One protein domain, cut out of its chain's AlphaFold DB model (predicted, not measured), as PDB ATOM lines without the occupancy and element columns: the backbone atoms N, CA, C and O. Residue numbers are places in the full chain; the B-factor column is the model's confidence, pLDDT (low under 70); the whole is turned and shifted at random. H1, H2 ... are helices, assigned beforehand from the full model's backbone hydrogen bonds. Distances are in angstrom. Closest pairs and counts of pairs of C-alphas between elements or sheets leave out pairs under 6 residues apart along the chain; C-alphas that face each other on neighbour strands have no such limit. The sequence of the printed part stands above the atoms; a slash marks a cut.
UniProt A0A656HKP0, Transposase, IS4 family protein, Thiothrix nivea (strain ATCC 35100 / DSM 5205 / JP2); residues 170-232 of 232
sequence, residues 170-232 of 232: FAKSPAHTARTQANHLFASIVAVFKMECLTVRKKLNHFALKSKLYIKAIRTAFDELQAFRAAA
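What this domain is: This is residues 170 to 232 of the 232 residues of the protein "Transposase, IS4 family protein" of Thiothrix nivea (strain ATCC 35100 / DSM 5205 / JP2) (UniProt A0A656HKP0). Two long helices, H1 and H2, meet near their ends in a wide L, the last turns of H1 close to the first turns of H2. A short lead-in, residues 170 to 177, folds back beside the first half of H1, while residues 213 to 232, most of H2 and the tail after it, stick out free. The printed part has 63 residues with two named helices, H1 then H2, and no named strand; the class is all helix. The whole is extended, with a radius of gyration of the C-alphas of 16.8 A, and flat, spanning 47 by 35 by 13 A.

Where its parts are: The printed part begins at Phe 170, its C-alpha at (360.446, 175.804, 318.498). H1 holds residues 178 to 202 and is 36.0 A long from first to last C-alpha, beginning at C-alpha 178 at (355.586, 188.912, 315.137). H2 holds residues 206 to 230, is 36.6 A long, and ends at C-alpha 230 at (346.842, 146.744, 294.906).

How they stand to each other: A tight link of 3 residues joins H1 to H2. The two helices touch, H1 with residues 195 to 199 alone and H2 with residues 206 to 209 alone. Their closest C-alphas, those of Thr 199 and His 206, are 6.3 A apart. Their lines are about perpendicular, at 82 degrees, and their centres are 22.6 A apart. In H1 and H2 every O i to N i+4 pair is within hydrogen-bond range.

The domain as a whole: The two C-alphas farthest apart, those of Ala 178 and Ala 230, are 47.6 A apart. Without the stretch that stands free, the body has 43 residues and spans 38 by 16 by 10 A. The printed part has no cut and ends at residue 232, the chain's last residue. The mean pLDDT of the printed part is 90.9, and residue 232 is the one residue under 70.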
ATOM      1  N   PHE A 170     360.560 174.455 317.928       86.69
ATOM      2  CA  PHE A 170     360.446 175.804 318.498       86.69
ATOM      3  C   PHE A 170     361.196 176.879 317.692       86.69
ATOM      4  O   PHE A 170     360.678 177.968 317.482       86.69
ATOM      5  N   ALA A 171     362.394 176.554 317.193       85.38
ATOM      6  CA  ALA A 171     363.246 177.466 316.425       85.38
ATOM      7  C   ALA A 171     363.115 177.317 314.894       85.38
ATOM      8  O   ALA A 171     363.944 177.845 314.164       85.38
ATOM      9  N   LYS A 172     362.127 176.558 314.401       87.12
ATOM     10  CA  LYS A 172     361.950 176.241 312.972       87.12
ATOM     11  C   LYS A 172     360.618 176.768 312.420       87.12
ATOM     12  O   LYS A 172     359.998 176.117 311.587       87.12
ATOM     13  N   SER A 173     360.152 177.909 312.928       86.75
ATOM     14  CA  SER A 173     358.929 178.536 312.423       86.75
ATOM     15  C   SER A 173     359.171 179.146 311.038       86.75
ATOM     16  O   SER A 173     360.093 179.951 310.918       86.75
ATOM     17  N   PRO A 174     358.346 178.843 310.021       87.81
ATOM     18  CA  PRO A 174     358.377 179.546 308.738       87.81
ATOM     19  C   PRO A 174     357.644 180.902 308.787       87.81
ATOM     20  O   PRO A 174     357.459 181.550 307.764       87.81
ATOM     21  N   ALA A 175     357.158 181.329 309.958       90.56
ATOM     22  CA  ALA A 175     356.334 182.521 310.104       90.56
ATOM     23  C   ALA A 175     357.142 183.833 310.031       90.56
ATOM     24  O   ALA A 175     358.181 183.975 310.679       90.56
ATOM     25  N   HIS A 176     356.608 184.832 309.321       90.06
ATOM     26  CA  HIS A 176     357.291 186.112 309.077       90.06
ATOM     27  C   HIS A 176     356.798 187.287 309.938       90.06
ATOM     28  O   HIS A 176     357.504 188.284 310.055       90.06
ATOM     29  N   THR A 177     355.616 187.203 310.562       94.12
ATOM     30  CA  THR A 177     355.076 188.305 311.384       94.12
ATOM     31  C   THR A 177     355.229 188.020 312.873       94.12
ATOM     32  O   THR A 177     355.116 186.875 313.309       94.12
ATOM     33  N   ALA A 178     355.406 189.063 313.689       91.56
ATOM     34  CA  ALA A 178     355.586 188.912 315.137       91.56
ATOM     35  C   ALA A 178     354.447 188.116 315.805       91.56
ATOM     36  O   ALA A 178     354.694 187.255 316.647       91.56
ATOM     37  N   ARG A 179     353.192 188.343 315.384       92.31
ATOM     38  CA  ARG A 179     352.019 187.611 315.895       92.31
ATOM     39  C   ARG A 179     352.085 186.119 315.566       92.31
ATOM     40  O   ARG A 179     351.858 185.283 316.434       92.31
ATOM     41  N   THR A 180     352.386 185.778 314.315       90.81
ATOM     42  CA  THR A 180     352.420 184.377 313.867       90.81
ATOM     43  C   THR A 180     353.619 183.627 314.449       90.81
ATOM     44  O   THR A 180     353.481 182.475 314.857       90.81
ATOM     45  N   GLN A 181     354.758 184.303 314.612       88.88
ATOM     46  CA  GLN A 181     355.903 183.786 315.361       88.88
ATOM     47  C   GLN A 181     355.539 183.520 316.825       88.88
ATOM     48  O   GLN A 181     355.767 182.413 317.308       88.88
ATOM     49  N   ALA A 182     354.908 184.472 317.522       86.31
ATOM     50  CA  ALA A 182     354.482 184.291 318.911       86.31
ATOM     51  C   ALA A 182     353.519 183.100 319.078       86.31
ATOM     52  O   ALA A 182     353.701 182.284 319.984       86.31
ATOM     53  N   ASN A 183     352.557 182.946 318.165       89.62
ATOM     54  CA  ASN A 183     351.634 181.809 318.163       89.62
ATOM     55  C   ASN A 183     352.363 180.469 317.984       89.62
ATOM     56  O   ASN A 183     352.053 179.511 318.693       89.62
ATOM     57  N   HIS A 184     353.360 180.394 317.094       90.25
ATOM     58  CA  HIS A 184     354.193 179.194 316.930       90.25
ATOM     59  C   HIS A 184     354.953 178.841 318.211       90.25
ATOM     60  O   HIS A 184     354.974 177.679 318.626       90.25
ATOM     61  N   LEU A 185     355.556 179.839 318.866       87.31
ATOM     62  CA  LEU A 185     356.273 179.633 320.128       87.31
ATOM     63  C   LEU A 185     355.323 179.119 321.215       87.31
ATOM     64  O   LEU A 185     355.647 178.151 321.906       87.31
ATOM     65  N   PHE A 186     354.131 179.709 321.324       86.69
ATOM     66  CA  PHE A 186     353.105 179.269 322.266       86.69
ATOM     67  C   PHE A 186     352.644 177.832 321.985       86.69
ATOM     68  O   PHE A 186     352.659 176.989 322.883       86.69
ATOM     69  N   ALA A 187     352.311 177.510 320.731       90.88
ATOM     70  CA  ALA A 187     351.900 176.164 320.334       90.88
ATOM     71  C   ALA A 187     352.993 175.119 320.614       90.88
ATOM     72  O   ALA A 187     352.699 174.029 321.106       90.88
ATOM     73  N   SER A 188     354.259 175.473 320.384       90.69
ATOM     74  CA  SER A 188     355.413 174.622 320.696       90.69
ATOM     75  C   SER A 188     355.523 174.327 322.198       90.69
ATOM     76  O   SER A 188     355.782 173.185 322.587       90.69
ATOM     77  N   ILE A 189     355.285 175.328 323.054       87.81
ATOM     78  CA  ILE A 189     355.256 175.166 324.519       87.81
ATOM     79  C   ILE A 189     354.118 174.235 324.939       87.81
ATOM     80  O   ILE A 189     354.352 173.278 325.683       87.81
ATOM     81  N   VAL A 190     352.908 174.452 324.415       89.25
ATOM     82  CA  VAL A 190     351.745 173.592 324.687       89.25
ATOM     83  C   VAL A 190     352.005 172.149 324.239       89.25
ATOM     84  O   VAL A 190     351.663 171.210 324.958       89.25
ATOM     85  N   ALA A 191     352.642 171.948 323.082       91.25
ATOM     86  CA  ALA A 191     352.988 170.623 322.579       91.25
ATOM     87  C   ALA A 191     353.957 169.884 323.516       91.25
ATOM     88  O   ALA A 191     353.712 168.724 323.852       91.25
ATOM     89  N   VAL A 192     355.019 170.547 323.992       89.38
ATOM     90  CA  VAL A 192     355.949 169.939 324.963       89.38
ATOM     91  C   VAL A 192     355.260 169.646 326.285       89.38
ATOM     92  O   VAL A 192     355.462 168.567 326.830       89.38
ATOM     93  N   PHE A 193     354.402 170.540 326.776       87.62
ATOM     94  CA  PHE A 193     353.643 170.288 328.001       87.62
ATOM     95  C   PHE A 193     352.760 169.036 327.883       87.62
ATOM     96  O   PHE A 193     352.764 168.174 328.765       87.62
ATOM     97  N   LYS A 194     352.050 168.876 326.757       90.06
ATOM     98  CA  LYS A 194     351.262 167.665 326.476       90.06
ATOM     99  C   LYS A 194     352.146 166.419 326.373       90.06
ATOM    100  O   LYS A 194     351.764 165.368 326.886       90.06
ATOM    101  N   MET A 195     353.324 166.525 325.756       89.94
ATOM    102  CA  MET A 195     354.297 165.428 325.721       89.94
ATOM    103  C   MET A 195     354.783 165.048 327.123       89.94
ATOM    104  O   MET A 195     354.800 163.858 327.420       89.94
ATOM    105  N   GLU A 196     355.087 166.013 327.995       88.25
ATOM    106  CA  GLU A 196     355.508 165.759 329.383       88.25
ATOM    107  C   GLU A 196     354.404 165.035 330.178       88.25
ATOM    108  O   GLU A 196     354.644 164.084 330.919       88.25
ATOM    109  N   CYS A 197     353.140 165.409 329.964       87.25
ATOM    110  CA  CYS A 197     352.014 164.696 330.572       87.25
ATOM    111  C   CYS A 197     351.957 163.224 330.129       87.25
ATOM    112  O   CYS A 197     351.622 162.336 330.918       87.25
ATOM    113  N   LEU A 198     352.267 162.948 328.861       89.44
ATOM    114  CA  LEU A 198     352.271 161.596 328.307       89.44
ATOM    115  C   LEU A 198     353.491 160.786 328.749       89.44
ATOM    116  O   LEU A 198     353.338 159.599 329.035       89.44
ATOM    117  N   THR A 199     354.676 161.391 328.837       88.25
ATOM    118  CA  THR A 199     355.898 160.718 329.303       88.25
ATOM    119  C   THR A 199     355.764 160.254 330.741       88.25
ATOM    120  O   THR A 199     356.063 159.093 331.020       88.25
ATOM    121  N   VAL A 200     355.212 161.095 331.621       85.44
ATOM    122  CA  VAL A 200     354.910 160.728 333.014       85.44
ATOM    123  C   VAL A 200     353.943 159.542 333.067       85.44
ATOM    124  O   VAL A 200     354.209 158.553 333.746       85.44
ATOM    125  N   ARG A 201     352.849 159.587 332.298       88.56
ATOM    126  CA  ARG A 201     351.831 158.516 332.285       88.56
ATOM    127  C   ARG A 201     352.336 157.205 331.692       88.56
ATOM    128  O   ARG A 201     351.912 156.137 332.119       88.56
ATOM    129  N   LYS A 202     353.182 157.270 330.663       89.56
ATOM    130  CA  LYS A 202     353.666 156.094 329.925       89.56
ATOM    131  C   LYS A 202     355.032 155.604 330.394       89.56
ATOM    132  O   LYS A 202     355.485 154.587 329.881       89.56
ATOM    133  N   LYS A 203     355.669 156.300 331.342       90.44
ATOM    134  CA  LYS A 203     357.038 156.030 331.811       90.44
ATOM    135  C   LYS A 203     358.044 155.954 330.649       90.44
ATOM    136  O   LYS A 203     358.936 155.113 330.634       90.44
ATOM    137  N   LEU A 204     357.881 156.829 329.655       89.62
ATOM    138  CA  LEU A 204     358.770 156.958 328.492       89.62
ATOM    139  C   LEU A 204     359.469 158.315 328.533       89.62
ATOM    140  O   LEU A 204     358.897 159.269 329.039       89.62
ATOM    141  N   ASN A 205     360.663 158.446 327.954       89.44
ATOM    142  CA  ASN A 205     361.244 159.771 327.710       89.44
ATOM    143  C   ASN A 205     360.650 160.412 326.434       89.44
ATOM    144  O   ASN A 205     360.042 159.725 325.611       89.44
ATOM    145  N   HIS A 206     360.842 161.725 326.245       87.38
ATOM    146  CA  HIS A 206     360.257 162.456 325.110       87.38
ATOM    147  C   HIS A 206     360.650 161.898 323.737       87.38
ATOM    148  O   HIS A 206     359.821 161.865 322.831       87.38
ATOM    149  N   PHE A 207     361.895 161.444 323.578       89.81
ATOM    150  CA  PHE A 207     362.377 160.890 322.313       89.81
ATOM    151  C   PHE A 207     361.744 159.528 322.037       89.81
ATOM    152  O   PHE A 207     361.229 159.312 320.948       89.81
ATOM    153  N   ALA A 208     361.688 158.649 323.040       91.75
ATOM    154  CA  ALA A 208     361.030 157.351 322.925       91.75
ATOM    155  C   ALA A 208     359.534 157.495 322.605       91.75
ATOM    156  O   ALA A 208     359.014 156.785 321.744       91.75
ATOM    157  N   LEU A 209     358.849 158.447 323.253       92.06
ATOM    158  CA  LEU A 209     357.450 158.757 322.960       92.06
ATOM    159  C   LEU A 209     357.279 159.208 321.501       92.06
ATOM    160  O   LEU A 209     356.440 158.655 320.790       92.06
ATOM    161  N   LYS A 210     358.095 160.169 321.049       90.62
ATOM    162  CA  LYS A 210     358.065 160.673 319.670       90.62
ATOM    163  C   LYS A 210     358.335 159.561 318.659       90.62
ATOM    164  O   LYS A 210     357.538 159.393 317.743       90.62
ATOM    165  N   SER A 211     359.396 158.774 318.843       92.38
ATOM    166  CA  SER A 211     359.749 157.672 317.939       92.38
ATOM    167  C   SER A 211     358.649 156.618 317.864       92.38
ATOM    168  O   SER A 211     358.312 156.171 316.773       92.38
ATOM    169  N   LYS A 212     358.023 156.263 318.993       93.19
ATOM    170  CA  LYS A 212     356.918 155.293 319.015       93.19
ATOM    171  C   LYS A 212     355.706 155.778 318.218       93.19
ATOM    172  O   LYS A 212     355.100 154.984 317.505       93.19
ATOM    173  N   LEU A 213     355.358 157.060 318.334       91.56
ATOM    174  CA  LEU A 213     354.285 157.663 317.537       91.56
ATOM    175  C   LEU A 213     354.656 157.701 316.050       91.56
ATOM    176  O   LEU A 213     353.839 157.329 315.215       91.56
ATOM    177  N   TYR A 214     355.896 158.081 315.737       92.88
ATOM    178  CA  TYR A 214     356.394 158.165 314.364       92.88
ATOM    179  C   TYR A 214     356.382 156.814 313.650       92.88
ATOM    180  O   TYR A 214     355.857 156.713 312.548       92.88
ATOM    181  N   ILE A 215     356.907 155.764 314.287       95.44
ATOM    182  CA  ILE A 215     356.942 154.412 313.711       95.44
ATOM    183  C   ILE A 215     355.523 153.914 313.429       95.44
ATOM    184  O   ILE A 215     355.270 153.368 312.360       95.44
ATOM    185  N   LYS A 216     354.581 154.140 314.358       95.75
ATOM    186  CA  LYS A 216     353.176 153.773 314.142       95.75
ATOM    187  C   LYS A 216     352.559 154.526 312.965       95.75
ATOM    188  O   LYS A 216     351.930 153.892 312.130       95.75
ATOM    189  N   ALA A 217     352.764 155.840 312.881       95.75
ATOM    190  CA  ALA A 217     352.242 156.648 311.783       95.75
ATOM    191  C   ALA A 217     352.815 156.217 310.423       95.75
ATOM    192  O   ALA A 217     352.060 156.057 309.469       95.75
ATOM    193  N   ILE A 218     354.128 155.968 310.349       96.88
ATOM    194  CA  ILE A 218     354.793 155.483 309.131       96.88
ATOM    195  C   ILE A 218     354.243 154.119 308.725       96.88
ATOM    196  O   ILE A 218     353.981 153.903 307.547       96.88
ATOM    197  N   ARG A 219     354.048 153.205 309.684       97.56
ATOM    198  CA  ARG A 219     353.501 151.882 309.383       97.56
ATOM    199  C   ARG A 219     352.097 151.983 308.791       97.56
ATOM    200  O   ARG A 219     351.868 151.416 307.734       97.56
ATOM    201  N   THR A 220     351.214 152.762 309.415       97.62
ATOM    202  CA  THR A 220     349.858 152.990 308.897       97.62
ATOM    203  C   THR A 220     349.874 153.632 307.510       97.62
ATOM    204  O   THR A 220     349.159 153.180 306.628       97.62
ATOM    205  N   ALA A 221     350.721 154.640 307.283       97.00
ATOM    206  CA  ALA A 221     350.852 155.268 305.968       97.00
ATOM    207  C   ALA A 221     351.381 154.297 304.898       97.00
ATOM    208  O   ALA A 221     350.974 154.360 303.742       97.00
ATOM    209  N   PHE A 222     352.290 153.394 305.275       97.62
ATOM    210  CA  PHE A 222     352.799 152.364 304.377       97.62
ATOM    211  C   PHE A 222     351.730 151.328 304.032       97.62
ATOM    212  O   PHE A 222     351.612 150.963 302.867       97.62
ATOM    213  N   ASP A 223     350.951 150.877 305.018       97.38
ATOM    214  CA  ASP A 223     349.853 149.937 304.790       97.38
ATOM    215  C   ASP A 223     348.812 150.548 303.820       97.38
ATOM    216  O   ASP A 223     348.398 149.886 302.870       97.38
ATOM    217  N   GLU A 224     348.492 151.842 303.964       97.31
ATOM    218  CA  GLU A 224     347.613 152.578 303.038       97.31
ATOM    219  C   GLU A 224     348.187 152.658 301.609       97.31
ATOM    220  O   GLU A 224     347.487 152.437 300.622       97.31
ATOM    221  N   LEU A 225     349.495 152.910 301.474       96.88
ATOM    222  CA  LEU A 225     350.165 152.922 300.171       96.88
ATOM    223  C   LEU A 225     350.087 151.559 299.468       96.88
ATOM    224  O   LEU A 225     349.957 151.511 298.244       96.88
ATOM    225  N   GLN A 226     350.179 150.453 300.213       97.94
ATOM    226  CA  GLN A 226     350.032 149.115 299.633       97.94
ATOM    227  C   GLN A 226     348.611 148.882 299.117       97.94
ATOM    228  O   GLN A 226     348.457 148.311 298.040       97.94
ATOM    229  N   ALA A 227     347.591 149.369 299.828       97.00
ATOM    230  CA  ALA A 227     346.207 149.281 299.369       97.00
ATOM    231  C   ALA A 227     346.000 150.029 298.041       97.00
ATOM    232  O   ALA A 227     345.434 149.463 297.108       97.00
ATOM    233  N   PHE A 228     346.540 151.247 297.903       96.69
ATOM    234  CA  PHE A 228     346.477 151.980 296.631       96.69
ATOM    235  C   PHE A 228     347.202 151.268 295.490       96.69
ATOM    236  O   PHE A 228     346.726 151.295 294.362       96.69
ATOM    237  N   ARG A 229     348.336 150.616 295.769       95.25
ATOM    238  CA  ARG A 229     349.077 149.844 294.759       95.25
ATOM    239  C   ARG A 229     348.357 148.577 294.323       95.25
ATOM    240  O   ARG A 229     348.525 148.176 293.186       95.25
ATOM    241  N   ALA A 230     347.613 147.941 295.223       93.25
ATOM    242  CA  ALA A 230     346.842 146.744 294.906       93.25
ATOM    243  C   ALA A 230     345.534 147.058 294.157       93.25
ATOM    244  O   ALA A 230     344.974 146.171 293.522       93.25
ATOM    245  N   ALA A 231     345.038 148.295 294.260       86.88
ATOM    246  CA  ALA A 231     343.838 148.774 293.574       86.88
ATOM    247  C   ALA A 231     344.114 149.429 292.204       86.88
ATOM    248  O   ALA A 231     343.160 149.790 291.515       86.88
ATOM    249  N   ALA A 232     345.388 149.617 291.846       68.75
ATOM    250  CA  ALA A 232     345.850 150.140 290.559       68.75
ATOM    251  C   ALA A 232     346.244 148.994 289.621       68.75
ATOM    252  O   ALA A 232     345.997 149.139 288.404       68.75
TER     253      ALA A 232